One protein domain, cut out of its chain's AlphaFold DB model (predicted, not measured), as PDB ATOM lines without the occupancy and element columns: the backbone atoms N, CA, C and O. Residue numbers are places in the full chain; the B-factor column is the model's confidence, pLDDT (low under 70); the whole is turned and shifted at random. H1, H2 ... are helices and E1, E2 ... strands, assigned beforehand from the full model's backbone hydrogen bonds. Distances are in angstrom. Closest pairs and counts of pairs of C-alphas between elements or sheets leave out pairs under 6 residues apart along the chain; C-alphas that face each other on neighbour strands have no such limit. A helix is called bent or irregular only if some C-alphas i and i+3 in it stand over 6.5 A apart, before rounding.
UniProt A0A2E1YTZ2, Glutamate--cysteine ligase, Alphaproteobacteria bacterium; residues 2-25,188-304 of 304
ATOM      1  N   ASN A   2      22.270 -34.949 372.417       34.56
ATOM      2  CA  ASN A   2      22.826 -33.655 372.019       34.56
ATOM      3  C   ASN A   2      23.604 -33.867 370.716       34.56
ATOM      4  O   ASN A   2      24.630 -34.545 370.742       34.56
ATOM      5  N   GLU A   3      23.100 -33.353 369.593       51.06
ATOM      6  CA  GLU A   3      23.911 -33.218 368.386       51.06
ATOM      7  C   GLU A   3      25.117 -32.371 368.789       51.06
ATOM      8  O   GLU A   3      24.966 -31.249 369.279       51.06
ATOM      9  N   SER A   4      26.316 -32.955 368.730       58.69
ATOM     10  CA  SER A   4      27.520 -32.214 369.070       58.69
ATOM     11  C   SER A   4      27.590 -30.996 368.151       58.69
ATOM     12  O   SER A   4      27.373 -31.099 366.943       58.69
ATOM     13  N   LYS A   5      27.852 -29.824 368.739       79.12
ATOM     14  CA  LYS A   5      28.031 -28.589 367.977       79.12
ATOM     15  C   LYS A   5      29.062 -28.856 366.879       79.12
ATOM     16  O   LYS A   5      30.145 -29.364 367.171       79.12
ATOM     17  N   LEU A   6      28.711 -28.539 365.634       91.94
ATOM     18  CA  LEU A   6      29.591 -28.710 364.482       91.94
ATOM     19  C   LEU A   6      30.935 -28.020 364.780       91.94
ATOM     20  O   LEU A   6      30.957 -26.870 365.219       91.94
ATOM     21  N   THR A   7      32.052 -28.718 364.587       94.12
ATOM     22  CA  THR A   7      33.399 -28.169 364.816       94.12
ATOM     23  C   THR A   7      34.174 -28.121 363.510       94.12
ATOM     24  O   THR A   7      33.884 -28.879 362.584       94.12
ATOM     25  N   LYS A   8      35.214 -27.280 363.440       95.12
ATOM     26  CA  LYS A   8      36.116 -27.224 362.277       95.12
ATOM     27  C   LYS A   8      36.698 -28.602 361.930       95.12
ATOM     28  O   LYS A   8      36.763 -28.952 360.760       95.12
ATOM     29  N   GLY A   9      37.029 -29.418 362.937       95.75
ATOM     30  CA  GLY A   9      37.512 -30.788 362.732       95.75
ATOM     31  C   GLY A   9      36.498 -31.692 362.016       95.75
ATOM     32  O   GLY A   9      36.879 -32.433 361.115       95.75
ATOM     33  N   VAL A  10      35.205 -31.574 362.344       94.75
ATOM     34  CA  VAL A  10      34.122 -32.289 361.637       94.75
ATOM     35  C   VAL A  10      33.967 -31.780 360.199       94.75
ATOM     36  O   VAL A  10      33.737 -32.560 359.282       94.75
ATOM     37  N   LEU A  11      34.140 -30.477 359.962       96.50
ATOM     38  CA  LEU A  11      34.111 -29.933 358.600       96.50
ATOM     39  C   LEU A  11      35.276 -30.438 357.745       96.50
ATOM     40  O   LEU A  11      35.103 -30.705 356.557       96.50
ATOM     41  N   MET A  12      36.459 -30.580 358.346       96.19
ATOM     42  CA  MET A  12      37.643 -31.125 357.685       96.19
ATOM     43  C   MET A  12      37.483 -32.615 357.363       96.19
ATOM     44  O   MET A  12      37.917 -33.047 356.293       96.19
ATOM     45  N   SER A  13      36.838 -33.395 358.243       94.69
ATOM     46  CA  SER A  13      36.654 -34.834 358.021       94.69
ATOM     47  C   SER A  13      35.842 -35.126 356.758       94.69
ATOM     48  O   SER A  13      36.152 -36.093 356.076       94.69
ATOM     49  N   TYR A  14      34.915 -34.241 356.358       95.44
ATOM     50  CA  TYR A  14      34.193 -34.344 355.079       95.44
ATOM     51  C   TYR A  14      35.125 -34.602 353.882       95.44
ATOM     52  O   TYR A  14      34.844 -35.464 353.048       95.44
ATOM     53  N   PHE A  15      36.243 -33.871 353.799       96.00
ATOM     54  CA  PHE A  15      37.202 -34.007 352.700       96.00
ATOM     55  C   PHE A  15      38.077 -35.248 352.854       96.00
ATOM     56  O   PHE A  15      38.362 -35.932 351.872       96.00
ATOM     57  N   LEU A  16      38.494 -35.556 354.085       94.25
ATOM     58  CA  LEU A  16      39.315 -36.731 354.377       94.25
ATOM     59  C   LEU A  16      38.555 -38.034 354.099       94.25
ATOM     60  O   LEU A  16      39.134 -38.963 353.540       94.25
ATOM     61  N   ASP A  17      37.249 -38.063 354.361       95.25
ATOM     62  CA  ASP A  17      36.366 -39.193 354.064       95.25
ATOM     63  C   ASP A  17      36.195 -39.445 352.554       95.25
ATOM     64  O   ASP A  17      35.607 -40.453 352.154       95.25
ATOM     65  N   GLY A  18      36.661 -38.525 351.701       95.31
ATOM     66  CA  GLY A  18      36.743 -38.702 350.250       95.31
ATOM     67  C   GLY A  18      37.969 -39.472 349.775       95.31
ATOM     68  O   GLY A  18      38.028 -39.848 348.605       95.31
ATOM     69  N   CYS A  19      38.932 -39.746 350.661       97.19
ATOM     70  CA  CYS A  19      40.131 -40.490 350.304       97.19
ATOM     71  C   CYS A  19      39.781 -41.919 349.867       97.19
ATOM     72  O   CYS A  19      39.138 -42.681 350.590       97.19
ATOM     73  N   LYS A  20      40.251 -42.304 348.679       97.75
ATOM     74  CA  LYS A  20      40.045 -43.633 348.094       97.75
ATOM     75  C   LYS A  20      41.379 -44.237 347.684       97.75
ATOM     76  O   LYS A  20      42.227 -43.568 347.091       97.75
ATOM     77  N   GLU A  21      41.549 -45.533 347.926       97.75
ATOM     78  CA  GLU A  21      42.676 -46.280 347.362       97.75
ATOM     79  C   GLU A  21      42.700 -46.167 345.832       97.75
ATOM     80  O   GLU A  21      41.653 -46.189 345.186       97.75
ATOM     81  N   LYS A  22      43.896 -46.131 345.231       96.88
ATOM     82  CA  LYS A  22      44.069 -45.930 343.781       96.88
ATOM     83  C   LYS A  22      43.271 -46.912 342.912       96.88
ATOM     84  O   LYS A  22      42.749 -46.525 341.874       96.88
ATOM     85  N   LYS A  23      43.125 -48.172 343.342       97.19
ATOM     86  CA  LYS A  23      42.326 -49.196 342.633       97.19
ATOM     87  C   LYS A  23      40.821 -48.869 342.576       97.19
ATOM     88  O   LYS A  23      40.093 -49.364 341.715       97.19
ATOM     89  N   ASN A  24      40.361 -48.016 343.488       97.56
ATOM     90  CA  ASN A  24      38.979 -47.566 343.601       97.56
ATOM     91  C   ASN A  24      38.741 -46.210 342.933       97.56
ATOM     92  O   ASN A  24      37.598 -45.765 342.924       97.56
ATOM     93  N   TRP A  25      39.769 -45.579 342.354       98.06
ATOM     94  CA  TRP A  25      39.598 -44.321 341.636       98.06
ATOM     95  C   TRP A  25      38.683 -44.486 340.427       98.06
ATOM     96  O   TRP A  25      38.690 -45.516 339.740       98.06
ATOM     97  N   VAL A 188      48.386 -29.017 340.348       95.88
ATOM     98  CA  VAL A 188      48.517 -29.329 338.919       95.88
ATOM     99  C   VAL A 188      47.286 -28.860 338.152       95.88
ATOM    100  O   VAL A 188      47.438 -28.097 337.201       95.88
ATOM    101  N   SER A 189      46.088 -29.266 338.577       96.62
ATOM    102  CA  SER A 189      44.827 -28.922 337.920       96.62
ATOM    103  C   SER A 189      44.642 -27.411 337.817       96.62
ATOM    104  O   SER A 189      44.332 -26.920 336.737       96.62
ATOM    105  N   GLN A 190      44.906 -26.657 338.889       95.81
ATOM    106  CA  GLN A 190      44.753 -25.206 338.854       95.81
ATOM    107  C   GLN A 190      45.805 -24.550 337.953       95.81
ATOM    108  O   GLN A 190      45.476 -23.652 337.180       95.81
ATOM    109  N   SER A 191      47.058 -25.009 338.016       95.31
ATOM    110  CA  SER A 191      48.158 -24.426 337.235       95.31
ATOM    111  C   SER A 191      47.949 -24.572 335.729       95.31
ATOM    112  O   SER A 191      48.307 -23.676 334.968       95.31
ATOM    113  N   ILE A 192      47.356 -25.685 335.287       96.69
ATOM    114  CA  ILE A 192      47.079 -25.927 333.864       96.69
ATOM    115  C   ILE A 192      45.708 -25.413 333.422       96.69
ATOM    116  O   ILE A 192      45.422 -25.426 332.226       96.69
ATOM    117  N   GLN A 193      44.854 -24.957 334.340       97.25
ATOM    118  CA  GLN A 193      43.480 -24.593 334.006       97.25
ATOM    119  C   GLN A 193      43.378 -23.530 332.895       97.25
ATOM    120  O   GLN A 193      42.573 -23.725 331.983       97.25
ATOM    121  N   PRO A 194      44.206 -22.462 332.857       96.62
ATOM    122  CA  PRO A 194      44.182 -21.510 331.743       96.62
ATOM    123  C   PRO A 194      44.457 -22.155 330.373       96.62
ATOM    124  O   PRO A 194      43.841 -21.772 329.378       96.62
ATOM    125  N   LEU A 195      45.331 -23.168 330.318       98.12
ATOM    126  CA  LEU A 195      45.592 -23.935 329.097       98.12
ATOM    127  C   LEU A 195      44.373 -24.778 328.701       98.12
ATOM    128  O   LEU A 195      44.016 -24.817 327.526       98.12
ATOM    129  N   ILE A 196      43.707 -25.412 329.671       97.81
ATOM    130  CA  ILE A 196      42.470 -26.170 329.428       97.81
ATOM    131  C   ILE A 196      41.363 -25.247 328.903       97.81
ATOM    132  O   ILE A 196      40.708 -25.576 327.915       97.81
ATOM    133  N   ILE A 197      41.195 -24.058 329.491       97.88
ATOM    134  CA  ILE A 197      40.246 -23.041 329.013       97.88
ATOM    135  C   ILE A 197      40.540 -22.659 327.558       97.88
ATOM    136  O   ILE A 197      39.603 -22.525 326.771       97.88
ATOM    137  N   ALA A 198      41.814 -22.483 327.197       98.12
ATOM    138  CA  ALA A 198      42.213 -22.143 325.835       98.12
ATOM    139  C   ALA A 198      41.941 -23.287 324.843       98.12
ATOM    140  O   ALA A 198      41.377 -23.041 323.779       98.12
ATOM    141  N   LEU A 199      42.279 -24.532 325.204       98.44
ATOM    142  CA  LEU A 199      42.044 -25.725 324.378       98.44
ATOM    143  C   LEU A 199      40.555 -25.960 324.090       98.44
ATOM    144  O   LEU A 199      40.199 -26.373 322.991       98.44
ATOM    145  N   TYR A 200      39.690 -25.679 325.067       98.19
ATOM    146  CA  TYR A 200      38.243 -25.893 324.976       98.19
ATOM    147  C   TYR A 200      37.446 -24.599 324.740       98.19
ATOM    148  O   TYR A 200      36.229 -24.560 324.955       98.19
ATOM    149  N   ALA A 201      38.100 -23.522 324.300       98.44
ATOM    150  CA  ALA A 201      37.441 -22.248 324.047       98.44
ATOM    151  C   ALA A 201      36.390 -22.379 322.926       98.44
ATOM    152  O   ALA A 201      36.716 -22.500 321.750       98.44
ATOM    153  N   ASN A 202      35.110 -22.349 323.305       98.50
ATOM    154  CA  ASN A 202      33.984 -22.591 322.396       98.50
ATOM    155  C   ASN A 202      32.808 -21.636 322.670       98.50
ATOM    156  O   ASN A 202      31.655 -22.041 322.831       98.50
ATOM    157  N   SER A 203      33.095 -20.344 322.847       98.62
ATOM    158  CA  SER A 203      32.040 -19.339 323.032       98.62
ATOM    159  C   SER A 203      32.435 -17.954 322.520       98.62
ATOM    160  O   SER A 203      32.493 -17.008 323.305       98.62
ATOM    161  N   PRO A 204      32.691 -17.803 321.208       98.50
ATOM    162  CA  PRO A 204      33.102 -16.520 320.657       98.50
ATOM    163  C   PRO A 204      31.937 -15.557 320.404       98.50
ATOM    164  O   PRO A 204      32.177 -14.370 320.205       98.50
ATOM    165  N   PHE A 205      30.684 -16.023 320.425       98.50
ATOM    166  CA  PHE A 205      29.502 -15.209 320.127       98.50
ATOM    167  C   PHE A 205      28.682 -14.874 321.377       98.50
ATOM    168  O   PHE A 205      28.507 -15.711 322.262       98.50
ATOM    169  N   ILE A 206      28.107 -13.672 321.401       97.81
ATOM    170  CA  ILE A 206      27.154 -13.214 322.415       97.81
ATOM    171  C   ILE A 206      26.102 -12.308 321.769       97.81
ATOM    172  O   ILE A 206      26.425 -11.440 320.960       97.81
ATOM    173  N   ASN A 207      24.824 -12.492 322.118       96.94
ATOM    174  CA  ASN A 207      23.701 -11.697 321.589       96.94
ATOM    175  C   ASN A 207      23.652 -11.632 320.043       96.94
ATOM    176  O   ASN A 207      23.296 -10.606 319.462       96.94
ATOM    177  N   GLY A 208      24.052 -12.712 319.370       97.12
ATOM    178  CA  GLY A 208      24.067 -12.827 317.911       97.12
ATOM    179  C   GLY A 208      25.241 -12.126 317.226       97.12
ATOM    180  O   GLY A 208      25.216 -11.995 316.005       97.12
ATOM    181  N   LYS A 209      26.249 -11.670 317.978       97.94
ATOM    182  CA  LYS A 209      27.435 -10.975 317.460       97.94
ATOM    183  C   LYS A 209      28.716 -11.650 317.934       97.94
ATOM    184  O   LYS A 209      28.729 -12.290 318.983       97.94
ATOM    185  N   LEU A 210      29.794 -11.488 317.168       98.31
ATOM    186  CA  LEU A 210      31.133 -11.884 317.596       98.31
ATOM    187  C   LEU A 210      31.572 -11.013 318.783       98.31
ATOM    188  O   LEU A 210      31.354  -9.802 318.786       98.31
ATOM    189  N   SER A 211      32.148 -11.644 319.798       97.50
ATOM    190  CA  SER A 211      32.746 -10.994 320.961       97.50
ATOM    191  C   SER A 211      34.263 -10.867 320.791       97.50
ATOM    192  O   SER A 211      34.847 -11.453 319.884       97.50
ATOM    193  N   ASN A 212      34.917 -10.161 321.712       97.38
ATOM    194  CA  ASN A 212      36.380 -10.064 321.754       97.38
ATOM    195  C   ASN A 212      37.043 -11.230 322.517       97.38
ATOM    196  O   ASN A 212      38.201 -11.127 322.911       97.38
ATOM    197  N   PHE A 213      36.314 -12.321 322.768       98.38
ATOM    198  CA  PHE A 213      36.794 -13.477 323.523       98.38
ATOM    199  C   PHE A 213      36.648 -14.753 322.698       98.38
ATOM    200  O   PHE A 213      35.660 -14.928 321.996       98.38
ATOM    201  N   LEU A 214      37.591 -15.687 322.844       98.25
ATOM    202  CA  LEU A 214      37.428 -17.060 322.340       98.25
ATOM    203  C   LEU A 214      36.530 -17.885 323.278       98.25
ATOM    204  O   LEU A 214      35.689 -18.675 322.846       98.25
ATOM    205  N   SER A 215      36.685 -17.652 324.583       98.44
ATOM    206  CA  SER A 215      35.826 -18.189 325.632       98.44
ATOM    207  C   SER A 215      35.159 -17.047 326.391       98.44
ATOM    208  O   SER A 215      35.624 -16.628 327.453       98.44
ATOM    209  N   TYR A 216      34.049 -16.527 325.857       98.62
ATOM    210  CA  TYR A 216      33.228 -15.564 326.596       98.62
ATOM    211  C   TYR A 216      32.690 -16.180 327.896       98.62
ATOM    212  O   TYR A 216      32.522 -15.484 328.895       98.62
ATOM    213  N   ARG A 217      32.506 -17.510 327.924       98.62
ATOM    214  CA  ARG A 217      32.194 -18.270 329.140       98.62
ATOM    215  C   ARG A 217      33.206 -18.002 330.251       98.62
ATOM    216  O   ARG A 217      32.804 -17.694 331.365       98.62
ATOM    217  N   SER A 218      34.501 -18.151 329.974       98.38
ATOM    218  CA  SER A 218      35.534 -17.946 330.997       98.38
ATOM    219  C   SER A 218      35.546 -16.492 331.478       98.38
ATOM    220  O   SER A 218      35.597 -16.240 332.679       98.38
ATOM    221  N   HIS A 219      35.356 -15.530 330.569       98.50
ATOM    222  CA  HIS A 219      35.201 -14.126 330.949       98.50
ATOM    223  C   HIS A 219      34.020 -13.891 331.905       98.50
ATOM    224  O   HIS A 219      34.178 -13.158 332.884       98.50
ATOM    225  N   ILE A 220      32.869 -14.536 331.672       98.69
ATOM    226  CA  ILE A 220      31.701 -14.458 332.562       98.69
ATOM    227  C   ILE A 220      32.085 -14.800 334.009       98.69
ATOM    228  O   ILE A 220      31.746 -14.032 334.908       98.69
ATOM    229  N   TRP A 221      32.854 -15.871 334.239       98.56
ATOM    230  CA  TRP A 221      33.284 -16.276 335.587       98.56
ATOM    231  C   TRP A 221      34.112 -15.220 336.314       98.56
ATOM    232  O   TRP A 221      33.920 -15.027 337.512       98.56
ATOM    233  N   THR A 222      34.947 -14.462 335.597       98.19
ATOM    234  CA  THR A 222      35.738 -13.356 336.179       98.19
ATOM    235  C   THR A 222      34.888 -12.170 336.652       98.19
ATOM    236  O   THR A 222      35.407 -11.232 337.257       98.19
ATOM    237  N   LYS A 223      33.589 -12.169 336.330       98.50
ATOM    238  CA  LYS A 223      32.619 -11.119 336.666       98.50
ATOM    239  C   LYS A 223      31.370 -11.680 337.360       98.50
ATOM    240  O   LYS A 223      30.342 -10.998 337.387       98.50
ATOM    241  N   THR A 224      31.439 -12.910 337.875       98.62
ATOM    242  CA  THR A 224      30.328 -13.575 338.571       98.62
ATOM    243  C   THR A 224      30.273 -13.174 340.040       98.62
ATOM    244  O   THR A 224      29.315 -12.522 340.438       98.62
ATOM    245  N   ASP A 225      31.274 -13.571 340.827       98.38
ATOM    246  CA  ASP A 225      31.357 -13.324 342.269       98.38
ATOM    247  C   ASP A 225      32.801 -13.593 342.727       98.38
ATOM    248  O   ASP A 225      33.286 -14.720 342.611       98.38
ATOM    249  N   ASN A 226      33.493 -12.565 343.221       97.06
ATOM    250  CA  ASN A 226      34.901 -12.672 343.611       97.06
ATOM    251  C   ASN A 226      35.122 -13.560 344.844       97.06
ATOM    252  O   ASN A 226      36.223 -14.078 345.005       97.06
ATOM    253  N   ASP A 227      34.105 -13.768 345.686       97.62
ATOM    254  CA  ASP A 227      34.259 -14.530 346.930       97.62
ATOM    255  C   ASP A 227      34.286 -16.045 346.690       97.62
ATOM    256  O   ASP A 227      34.686 -16.807 347.565       97.62
ATOM    257  N   ARG A 228      33.825 -16.506 345.518       97.75
ATOM    258  CA  ARG A 228      33.625 -17.938 345.234       97.75
ATOM    259  C   ARG A 228      34.104 -18.397 343.860       97.75
ATOM    260  O   ARG A 228      33.866 -19.557 343.521       97.75
ATOM    261  N   CYS A 229      34.701 -17.520 343.056       98.06
ATOM    262  CA  CYS A 229      35.143 -17.820 341.693       98.06
ATOM    263  C   CYS A 229      36.641 -17.564 341.505       98.06
ATOM    264  O   CYS A 229      37.279 -16.855 342.275       98.06
ATOM    265  N   GLY A 230      37.179 -18.109 340.414       96.19
ATOM    266  CA  GLY A 230      38.550 -17.859 339.980       96.19
ATOM    267  C   GLY A 230      39.567 -18.868 340.505       96.19
ATOM    268  O   GLY A 230      39.223 -19.956 340.976       96.19
ATOM    269  N   LEU A 231      40.838 -18.501 340.349       95.75
ATOM    270  CA  LEU A 231      41.987 -19.256 340.834       95.75
ATOM    271  C   LEU A 231      42.242 -18.872 342.292       95.75
ATOM    272  O   LEU A 231      42.340 -17.689 342.617       95.75
ATOM    273  N   LEU A 232      42.387 -19.863 343.163       95.38
ATOM    274  CA  LEU A 232      42.680 -19.631 344.570       95.38
ATOM    275  C   LEU A 232      44.192 -19.577 344.763       95.38
ATOM    276  O   LEU A 232      44.873 -20.589 344.600       95.38
ATOM    277  N   SER A 233      44.723 -18.413 345.136       92.62
ATOM    278  CA  SER A 233      46.162 -18.232 345.393       92.62
ATOM    279  C   SER A 233      46.702 -19.252 346.397       92.62
ATOM    280  O   SER A 233      47.767 -19.822 346.173       92.62
ATOM    281  N   MET A 234      45.913 -19.578 347.427       93.81
ATOM    282  CA  MET A 234      46.279 -20.565 348.445       93.81
ATOM    283  C   MET A 234      46.579 -21.960 347.893       93.81
ATOM    284  O   MET A 234      47.300 -22.709 348.536       93.81
ATOM    285  N   PHE A 235      46.068 -22.337 346.715       93.62
ATOM    286  CA  PHE A 235      46.402 -23.627 346.103       93.62
ATOM    287  C   PHE A 235      47.828 -23.674 345.552       93.62
ATOM    288  O   PHE A 235      48.335 -24.760 345.302       93.62
ATOM    289  N   CYS A 236      48.484 -22.528 345.364       86.69
ATOM    290  CA  CYS A 236      49.888 -22.445 344.965       86.69
ATOM    291  C   CYS A 236      50.838 -22.320 346.169       86.69
ATOM    292  O   CYS A 236      52.056 -22.413 345.995       86.69
ATOM    293  N   ASP A 237      50.308 -22.143 347.382       89.12
ATOM    294  CA  ASP A 237      51.113 -22.041 348.595       89.12
ATOM    295  C   ASP A 237      51.638 -23.416 349.019       89.12
ATOM    296  O   ASP A 237      50.887 -24.386 349.136       89.12
ATOM    297  N   LYS A 238      52.934 -23.499 349.347       84.88
ATOM    298  CA  LYS A 238      53.549 -24.734 349.881       84.88
ATOM    299  C   LYS A 238      52.858 -25.231 351.154       84.88
ATOM    300  O   LYS A 238      52.754 -26.432 351.374       84.88
ATOM    301  N   GLU A 239      52.344 -24.288 351.938       88.38
ATOM    302  CA  GLU A 239      51.639 -24.519 353.196       88.38
ATOM    303  C   GLU A 239      50.124 -24.709 353.004       88.38
ATOM    304  O   GLU A 239      49.361 -24.528 353.957       88.38
ATOM    305  N   PHE A 240      49.641 -24.973 351.784       93.19
ATOM    306  CA  PHE A 240      48.238 -25.311 351.551       93.19
ATOM    307  C   PHE A 240      47.840 -26.537 352.387       93.19
ATOM    308  O   PHE A 240      48.601 -27.499 352.503       93.19
ATOM    309  N   SER A 241      46.640 -26.518 352.965       93.88
ATOM    310  CA  SER A 241      46.073 -27.611 353.761       93.88
ATOM    311  C   SER A 241      44.554 -27.648 353.628       93.88
ATOM    312  O   SER A 241      43.928 -26.646 353.269       93.88
ATOM    313  N   ILE A 242      43.950 -28.796 353.955       95.44
ATOM    314  CA  ILE A 242      42.484 -28.902 354.060       95.44
ATOM    315  C   ILE A 242      41.953 -27.888 355.074       95.44
ATOM    316  O   ILE A 242      40.906 -27.290 354.855       95.44
ATOM    317  N   GLU A 243      42.695 -27.649 356.153       95.94
ATOM    318  CA  GLU A 243      42.323 -26.672 357.168       95.94
ATOM    319  C   GLU A 243      42.179 -25.254 356.592       95.94
ATOM    320  O   GLU A 243      41.147 -24.619 356.806       95.94
ATOM    321  N   LYS A 244      43.162 -24.786 355.808       95.88
ATOM    322  CA  LYS A 244      43.095 -23.474 355.140       95.88
ATOM    323  C   LYS A 244      41.950 -23.394 354.137       95.88
ATOM    324  O   LYS A 244      41.305 -22.356 354.024       95.88
ATOM    325  N   TYR A 245      41.680 -24.489 353.424       97.25
ATOM    326  CA  TYR A 245      40.530 -24.544 352.528       97.25
ATOM    327  C   TYR A 245      39.212 -24.435 353.303       97.25
ATOM    328  O   TYR A 245      38.330 -23.686 352.896       97.25
ATOM    329  N   VAL A 246      39.088 -25.117 354.445       97.88
ATOM    330  CA  VAL A 246      37.926 -24.991 355.336       97.88
ATOM    331  C   VAL A 246      37.784 -23.565 355.863       97.88
ATOM    332  O   VAL A 246      36.668 -23.065 355.874       97.88
ATOM    333  N   ASP A 247      38.872 -22.889 356.244       97.88
ATOM    334  CA  ASP A 247      38.809 -21.477 356.652       97.88
ATOM    335  C   ASP A 247      38.273 -20.579 355.538       97.88
ATOM    336  O   ASP A 247      37.340 -19.819 355.777       97.88
ATOM    337  N   TYR A 248      38.779 -20.731 354.313       97.94
ATOM    338  CA  TYR A 248      38.232 -20.030 353.151       97.94
ATOM    339  C   TYR A 248      36.726 -20.283 353.002       97.94
ATOM    340  O   TYR A 248      35.942 -19.341 352.943       97.94
ATOM    341  N   LEU A 249      36.300 -21.550 353.006       98.25
ATOM    342  CA  LEU A 249      34.892 -21.924 352.865       98.25
ATOM    343  C   LEU A 249      34.003 -21.363 353.980       98.25
ATOM    344  O   LEU A 249      32.857 -20.999 353.716       98.25
ATOM    345  N   LEU A 250      34.512 -21.303 355.213       98.44
ATOM    346  CA  LEU A 250      33.805 -20.726 356.354       98.44
ATOM    347  C   LEU A 250      33.481 -19.248 356.142       98.44
ATOM    348  O   LEU A 250      32.441 -18.802 356.626       98.44
ATOM    349  N   ASP A 251      34.341 -18.534 355.415       98.31
ATOM    350  CA  ASP A 251      34.261 -17.091 355.190       98.31
ATOM    351  C   ASP A 251      33.597 -16.711 353.855       98.31
ATOM    352  O   ASP A 251      33.133 -15.580 353.712       98.31
ATOM    353  N   VAL A 252      33.449 -17.647 352.906       98.38
ATOM    354  CA  VAL A 252      32.621 -17.417 351.708       98.38
ATOM    355  C   VAL A 252      31.158 -17.182 352.122       98.38
ATOM    356  O   VAL A 252      30.585 -18.016 352.837       98.38
ATOM    357  N   PRO A 253      30.497 -16.108 351.641       98.19
ATOM    358  CA  PRO A 253      29.092 -15.858 351.939       98.19
ATOM    359  C   PRO A 253      28.184 -17.022 351.525       98.19
ATOM    360  O   PRO A 253      28.325 -17.614 350.452       98.19
ATOM    361  N   MET A 254      27.206 -17.350 352.357       98.19
ATOM    362  CA  MET A 254      26.224 -18.388 352.069       98.19
ATOM    363  C   MET A 254      25.182 -17.898 351.057       98.19
ATOM    364  O   MET A 254      24.886 -16.708 350.951       98.19
ATOM    365  N   TYR A 255      24.555 -18.838 350.347       98.12
ATOM    366  CA  TYR A 255      23.290 -18.560 349.660       98.12
ATOM    367  C   TYR A 255      22.090 -18.923 350.514       98.12
ATOM    368  O   TYR A 255      21.163 -18.129 350.669       98.12
ATOM    369  N   PHE A 256      22.067 -20.150 351.023       97.38
ATOM    370  CA  PHE A 256      20.903 -20.681 351.703       97.38
ATOM    371  C   PHE A 256      21.261 -21.838 352.625       97.38
ATOM    372  O   PHE A 256      22.293 -22.483 352.462       97.38
ATOM    373  N   ILE A 257      20.323 -22.151 353.511       96.56
ATOM    374  CA  ILE A 257      20.203 -23.461 354.160       96.56
ATOM    375  C   ILE A 257      18.854 -24.085 353.817       96.56
ATOM    376  O   ILE A 257      17.954 -23.416 353.295       96.56
ATOM    377  N   ILE A 258      18.702 -25.372 354.119       95.00
ATOM    378  CA  ILE A 258      17.454 -26.100 353.891       95.00
ATOM    379  C   ILE A 258      16.881 -26.545 355.235       95.00
ATOM    380  O   ILE A 258      17.521 -27.266 355.997       95.00
ATOM    381  N   ARG A 259      15.650 -26.126 355.536       94.00
ATOM    382  CA  ARG A 259      14.890 -26.579 356.714       94.00
ATOM    383  C   ARG A 259      13.472 -26.906 356.291       94.00
ATOM    384  O   ARG A 259      12.857 -26.121 355.572       94.00
ATOM    385  N   ASN A 260      12.940 -28.045 356.728       90.75
ATOM    386  CA  ASN A 260      11.564 -28.463 356.429       90.75
ATOM    387  C   ASN A 260      11.215 -28.338 354.927       90.75
ATOM    388  O   ASN A 260      10.174 -27.786 354.567       90.75
ATOM    389  N   ASN A 261      12.123 -28.784 354.046       87.06
ATOM    390  CA  ASN A 261      12.010 -28.696 352.580       87.06
ATOM    391  C   ASN A 261      11.840 -27.267 352.019       87.06
ATOM    392  O   ASN A 261      11.312 -27.066 350.919       87.06
ATOM    393  N   LYS A 262      12.287 -26.253 352.765       91.44
ATOM    394  CA  LYS A 262      12.307 -24.851 352.347       91.44
ATOM    395  C   LYS A 262      13.738 -24.339 352.314       91.44
ATOM    396  O   LYS A 262      14.507 -24.558 353.245       91.44
ATOM    397  N   TYR A 263      14.049 -23.622 351.242       94.62
ATOM    398  CA  TYR A 263      15.283 -22.861 351.115       94.62
ATOM    399  C   TYR A 263      15.130 -21.556 351.890       94.62
ATOM    400  O   TYR A 263      14.237 -20.762 351.581       94.62
ATOM    401  N   ILE A 264      15.975 -21.357 352.893       96.06
ATOM    402  CA  ILE A 264      16.047 -20.124 353.674       96.06
ATOM    403  C   ILE A 264      17.214 -19.310 353.129       96.06
ATOM    404  O   ILE A 264      18.334 -19.806 353.094       96.06
ATOM    405  N   ASP A 265      16.931 -18.089 352.683       96.62
ATOM    406  CA  ASP A 265      17.918 -17.139 352.164       96.62
ATOM    407  C   ASP A 265      18.830 -16.667 353.304       96.62
ATOM    408  O   ASP A 265      18.343 -16.076 354.267       96.62
ATOM    409  N   LEU A 266      20.126 -16.968 353.200       96.94
ATOM    410  CA  LEU A 266      21.170 -16.526 354.134       96.94
ATOM    411  C   LEU A 266      22.227 -15.672 353.427       96.94
ATOM    412  O   LEU A 266      23.370 -15.585 353.874       96.94
ATOM    413  N   THR A 267      21.859 -15.044 352.309       96.75
ATOM    414  CA  THR A 267      22.766 -14.123 351.628       96.75
ATOM    415  C   THR A 267      23.184 -12.985 352.560       96.75
ATOM    416  O   THR A 267      22.357 -12.400 353.256       96.75
ATOM    417  N   GLY A 268      24.483 -12.677 352.582       94.50
ATOM    418  CA  GLY A 268      25.070 -11.686 353.495       94.50
ATOM    419  C   GLY A 268      25.550 -12.241 354.843       94.50
ATOM    420  O   GLY A 268      26.122 -11.483 355.619       94.50
ATOM    421  N   HIS A 269      25.367 -13.538 355.109       97.50
ATOM    422  CA  HIS A 269      25.979 -14.240 356.240       97.50
ATOM    423  C   HIS A 269      27.007 -15.263 355.758       97.50
ATOM    424  O   HIS A 269      26.882 -15.798 354.656       97.50
ATOM    425  N   THR A 270      27.997 -15.569 356.591       98.25
ATOM    426  CA  THR A 270      28.977 -16.631 356.324       98.25
ATOM    427  C   THR A 270      28.601 -17.931 357.040       98.25
ATOM    428  O   THR A 270      27.775 -17.942 357.957       98.25
ATOM    429  N   PHE A 271      29.220 -19.051 356.653       98.06
ATOM    430  CA  PHE A 271      29.027 -20.304 357.392       98.06
ATOM    431  C   PHE A 271      29.603 -20.202 358.813       98.06
ATOM    432  O   PHE A 271      29.046 -20.770 359.755       98.06
ATOM    433  N   ARG A 272      30.669 -19.408 358.991       97.62
ATOM    434  CA  ARG A 272      31.218 -19.065 360.308       97.62
ATOM    435  C   ARG A 272      30.180 -18.376 361.196       97.62
ATOM    436  O   ARG A 272      30.005 -18.783 362.339       97.62
ATOM    437  N   ASP A 273      29.425 -17.412 360.666       97.19
ATOM    438  CA  ASP A 273      28.354 -16.740 361.416       97.19
ATOM    439  C   ASP A 273      27.263 -17.713 361.888       97.19
ATOM    440  O   ASP A 273      26.746 -17.575 363.002       97.19
ATOM    441  N   LEU A 274      26.927 -18.707 361.057       96.25
ATOM    442  CA  LEU A 274      25.971 -19.759 361.404       96.25
ATOM    443  C   LEU A 274      26.512 -20.660 362.529       96.25
ATOM    444  O   LEU A 274      25.790 -20.941 363.484       96.25
ATOM    445  N   MET A 275      27.782 -21.074 362.470       95.50
ATOM    446  CA  MET A 275      28.417 -21.891 363.520       95.50
ATOM    447  C   MET A 275      28.600 -21.148 364.850       95.50
ATOM    448  O   MET A 275      28.489 -21.740 365.931       95.50
ATOM    449  N   ASP A 276      28.859 -19.845 364.778       94.44
ATOM    450  CA  ASP A 276      29.018 -18.972 365.940       94.44
ATOM    451  C   ASP A 276      27.671 -18.607 366.588       94.44
ATOM    452  O   ASP A 276      27.644 -17.971 367.641       94.44
ATOM    453  N   GLY A 277      26.543 -19.023 365.996       92.50
ATOM    454  CA  GLY A 277      25.201 -18.753 366.516       92.50
ATOM    455  C   GLY A 277      24.757 -17.299 366.340       92.50
ATOM    456  O   GLY A 277      23.852 -16.839 367.038       92.50
ATOM    457  N   LYS A 278      25.369 -16.552 365.409       94.25
ATOM    458  CA  LYS A 278      24.997 -15.153 365.125       94.25
ATOM    459  C   LYS A 278      23.652 -15.042 364.401       94.25
ATOM    460  O   LYS A 278      23.034 -13.977 364.398       94.25
ATOM    461  N   ILE A 279      23.170 -16.140 363.819       93.38
ATOM    462  CA  ILE A 279      21.879 -16.228 363.136       93.38
ATOM    463  C   ILE A 279      20.847 -16.817 364.107       93.38
ATOM    464  O   ILE A 279      20.884 -17.996 364.452       93.38
ATOM    465  N   LYS A 280      19.919 -15.977 364.586       88.06
ATOM    466  CA  LYS A 280      18.953 -16.356 365.635       88.06
ATOM    467  C   LYS A 280      18.148 -17.605 365.250       88.06
ATOM    468  O   LYS A 280      17.513 -17.631 364.200       88.06
ATOM    469  N   LYS A 281      18.065 -18.563 366.184       84.62
ATOM    470  CA  LYS A 281      17.279 -19.811 366.070       84.62
ATOM    471  C   LYS A 281      17.689 -20.699 364.884       84.62
ATOM    472  O   LYS A 281      16.841 -21.397 364.328       84.62
ATOM    473  N   MET A 282      18.956 -20.655 364.479       89.44
ATOM    474  CA  MET A 282      19.492 -21.514 363.425       89.44
ATOM    475  C   MET A 282      20.810 -22.129 363.873       89.44
ATOM    476  O   MET A 282      21.800 -21.423 364.029       89.44
ATOM    477  N   ASP A 283      20.810 -23.448 364.031       90.69
ATOM    478  CA  ASP A 283      22.022 -24.219 364.289       90.69
ATOM    479  C   ASP A 283      22.569 -24.792 362.979       90.69
ATOM    480  O   ASP A 283      21.800 -25.251 362.121       90.69
ATOM    481  N   ALA A 284      23.894 -24.750 362.818       94.75
ATOM    482  CA  ALA A 284      24.592 -25.345 361.683       94.75
ATOM    483  C   ALA A 284      24.498 -26.875 361.729       94.75
ATOM    484  O   ALA A 284      24.833 -27.492 362.740       94.75
ATOM    485  N   THR A 285      24.123 -27.494 360.612       94.88
ATOM    486  CA  THR A 285      24.149 -28.952 360.446       94.88
ATOM    487  C   THR A 285      25.216 -29.361 359.438       94.88
ATOM    488  O   THR A 285      25.651 -28.566 358.604       94.88
ATOM    489  N   PHE A 286      25.607 -30.635 359.459       94.19
ATOM    490  CA  PHE A 286      26.524 -31.165 358.449       94.19
ATOM    491  C   PHE A 286      25.929 -31.099 357.031       94.19
ATOM    492  O   PHE A 286      26.636 -30.796 356.078       94.19
ATOM    493  N   SER A 287      24.612 -31.275 356.886       94.88
ATOM    494  CA  SER A 287      23.950 -31.119 355.584       94.88
ATOM    495  C   SER A 287      24.034 -29.679 355.056       94.88
ATOM    496  O   SER A 287      24.135 -29.465 353.847       94.88
ATOM    497  N   ASP A 288      24.039 -28.669 355.931       96.62
ATOM    498  CA  ASP A 288      24.264 -27.281 355.503       96.62
ATOM    499  C   ASP A 288      25.673 -27.085 354.959       96.62
ATOM    500  O   ASP A 288      25.850 -26.365 353.979       96.62
ATOM    501  N   TRP A 289      26.661 -27.740 355.572       96.94
ATOM    502  CA  TRP A 289      28.045 -27.697 355.116       96.94
ATOM    503  C   TRP A 289      28.193 -28.293 353.716       96.94
ATOM    504  O   TRP A 289      28.753 -27.653 352.825       96.94
ATOM    505  N   GLU A 290      27.614 -29.475 353.491       95.75
ATOM    506  CA  GLU A 290      27.606 -30.115 352.173       95.75
ATOM    507  C   GLU A 290      26.953 -29.214 351.122       95.75
ATOM    508  O   GLU A 290      27.511 -29.004 350.044       95.75
ATOM    509  N   ASN A 291      25.803 -28.617 351.451       95.81
ATOM    510  CA  ASN A 291      25.127 -27.677 350.562       95.81
ATOM    511  C   ASN A 291      25.991 -26.443 350.269       95.81
ATOM    512  O   ASN A 291      26.084 -26.043 349.107       95.81
ATOM    513  N   HIS A 292      26.643 -25.865 351.281       97.69
ATOM    514  CA  HIS A 292      27.492 -24.679 351.141       97.69
ATOM    515  C   HIS A 292      28.673 -24.921 350.196       97.69
ATOM    516  O   HIS A 292      28.887 -24.124 349.280       97.69
ATOM    517  N   ILE A 293      29.357 -26.066 350.310       97.31
ATOM    518  CA  ILE A 293      30.464 -26.450 349.412       97.31
ATOM    519  C   ILE A 293      30.021 -26.478 347.941       97.31
ATOM    520  O   ILE A 293      30.767 -26.057 347.054       97.31
ATOM    521  N   THR A 294      28.788 -26.914 347.651       95.81
ATOM    522  CA  THR A 294      28.276 -26.926 346.264       95.81
ATOM    523  C   THR A 294      28.089 -25.530 345.666       95.81
ATOM    524  O   THR A 294      27.894 -25.411 344.456       95.81
ATOM    525  N   THR A 295      28.140 -24.478 346.489       97.06
ATOM    526  CA  THR A 295      28.007 -23.080 346.055       97.06
ATOM    527  C   THR A 295      29.341 -22.413 345.736       97.06
ATOM    528  O   THR A 295      29.357 -21.239 345.379       97.06
ATOM    529  N   ILE A 296      30.452 -23.137 345.846       97.88
ATOM    530  CA  ILE A 296      31.780 -22.664 345.452       97.88
ATOM    531  C   ILE A 296      31.990 -22.974 343.979       97.88
ATOM    532  O   ILE A 296      31.646 -24.070 343.532       97.88
ATOM    533  N   PHE A 297      32.542 -22.031 343.225       97.38
ATOM    534  CA  PHE A 297      32.657 -22.115 341.770       97.38
ATOM    535  C   PHE A 297      34.034 -21.652 341.275       97.38
ATOM    536  O   PHE A 297      34.162 -20.891 340.313       97.38
ATOM    537  N   THR A 298      35.071 -22.070 341.988       97.75
ATOM    538  CA  THR A 298      36.464 -21.836 341.623       97.75
ATOM    539  C   THR A 298      36.849 -22.695 340.424       97.75
ATOM    540  O   THR A 298      36.211 -23.706 340.134       97.75
ATOM    541  N   GLU A 299      37.915 -22.298 339.740       97.44
ATOM    542  CA  GLU A 299      38.431 -22.983 338.547       97.44
ATOM    543  C   GLU A 299      38.776 -24.462 338.796       97.44
ATOM    544  O   GLU A 299      38.599 -25.315 337.929       97.44
ATOM    545  N   VAL A 300      39.209 -24.773 340.019       97.31
ATOM    546  CA  VAL A 300      39.266 -26.131 340.564       97.31
ATOM    547  C   VAL A 300      38.538 -26.115 341.896       97.31
ATOM    548  O   VAL A 300      38.796 -25.248 342.733       97.31
ATOM    549  N   ARG A 301      37.636 -27.073 342.114       96.75
ATOM    550  CA  ARG A 301      36.879 -27.198 343.361       96.75
ATOM    551  C   ARG A 301      37.214 -28.504 344.057       96.75
ATOM    552  O   ARG A 301      37.066 -29.574 343.474       96.75
ATOM    553  N   LEU A 302      37.594 -28.410 345.327       95.25
ATOM    554  CA  LEU A 302      37.733 -29.577 346.188       95.25
ATOM    555  C   LEU A 302      36.366 -29.958 346.773       95.25
ATOM    556  O   LEU A 302      35.674 -29.118 347.353       95.25
ATOM    557  N   LYS A 303      36.008 -31.232 346.617       91.75
ATOM    558  CA  LYS A 303      34.835 -31.912 347.187       91.75
ATOM    559  C   LYS A 303      35.191 -33.380 347.475       91.75
ATOM    560  O   LYS A 303      36.320 -33.791 347.207       91.75
ATOM    561  N   LYS A 304      34.238 -34.127 348.034       88.38
ATOM    562  CA  LYS A 304      34.312 -35.580 348.236       88.38
ATOM    563  C   LYS A 304      34.065 -36.371 346.945       88.38
ATOM    564  O   LYS A 304      33.291 -35.865 346.096       88.38
TER     565      LYS A 304
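Overview. This is residues 2 to 25 and 188 to 304 of the 304 residues of the protein "Glutamate--cysteine ligase" of Alphaproteobacteria bacterium (UniProt A0A2E1YTZ2). Look for two loosely joined parts: a cluster of H1, H5, H6 and H7 with the small hairpin E1 and E2 beside H7, and a sparse arm of H2 and H3 with the loop of residues 200 to 215 at its far end. The printed part has 141 residues with seven named helices and two named strands, in the order H1 H2 H3 H4 H5 E1 E2 H6 H7; under half of the residues are in named elements, and these are mostly helix. It is loose, with a radius of gyration of the C-alphas of 18.0 A, and spans 58 by 40 by 28 A.

Arrangement. Start at the antiparallel hairpin of E1, residues 256 to 259, and E2, residues 262 to 265, where N 257 and O 264 are within hydrogen-bond range at 3.1 A. The closest C-alphas of E1 and H7, residues 286 to 293, are those of Ile 257 and Asp 288, 5.7 A apart. H5, residues 242 to 251, is about perpendicular to H7 at 85 degrees and close but not clearly touching, the closest C-alphas being those of Leu 249 and Ile 293, 7.2 A apart. H5 touches H6, residues 271 to 275, with the C-alphas of Leu 250 and Phe 271 closest at 4.9 A. H5 touches H1, residues 8 to 16, at a steep tilt of 58 degrees, opposite ways, with the C-alphas of Met 12 and Ile 242 closest at 6.4 A. H2, residues 188 to 199, is close but not clearly touching to H4, residues 233 to 236, and to H3, residues 216 to 221; the closest C-alphas are those of Gln 190 and Phe 235, 7.6 A, and of Ile 197 and Ser 218, 7.2 A. Every O i to N i+4 pair is within hydrogen-bond range in H3, H5, H6 and H7, against 3 of 5 in H1 and 6 of 8 in H2; H4 is too short for such a pair.

Along the chain. Find C-alpha 8 at (36.116, -27.224, 362.277), where H1 begins its 12.8 A. H2 spans 16.3 A and is irregular, with C-alphas 191 and 194 7.4 A apart; H5 spans 14.4 A. H7 spans 10.9 A and ends at C-alpha 293, (30.464, -26.450, 349.412).

Size, cuts and confidence. The two C-alphas farthest apart are those of Asn 2 and Lys 209, 59.3 A. Residues 26 to 187 are cut out, with C-alphas 25 and 188 17.7 A apart. The links H2 to H3 and H3 to H4 are long. Residues 2 to 4 of the model are under pLDDT 70.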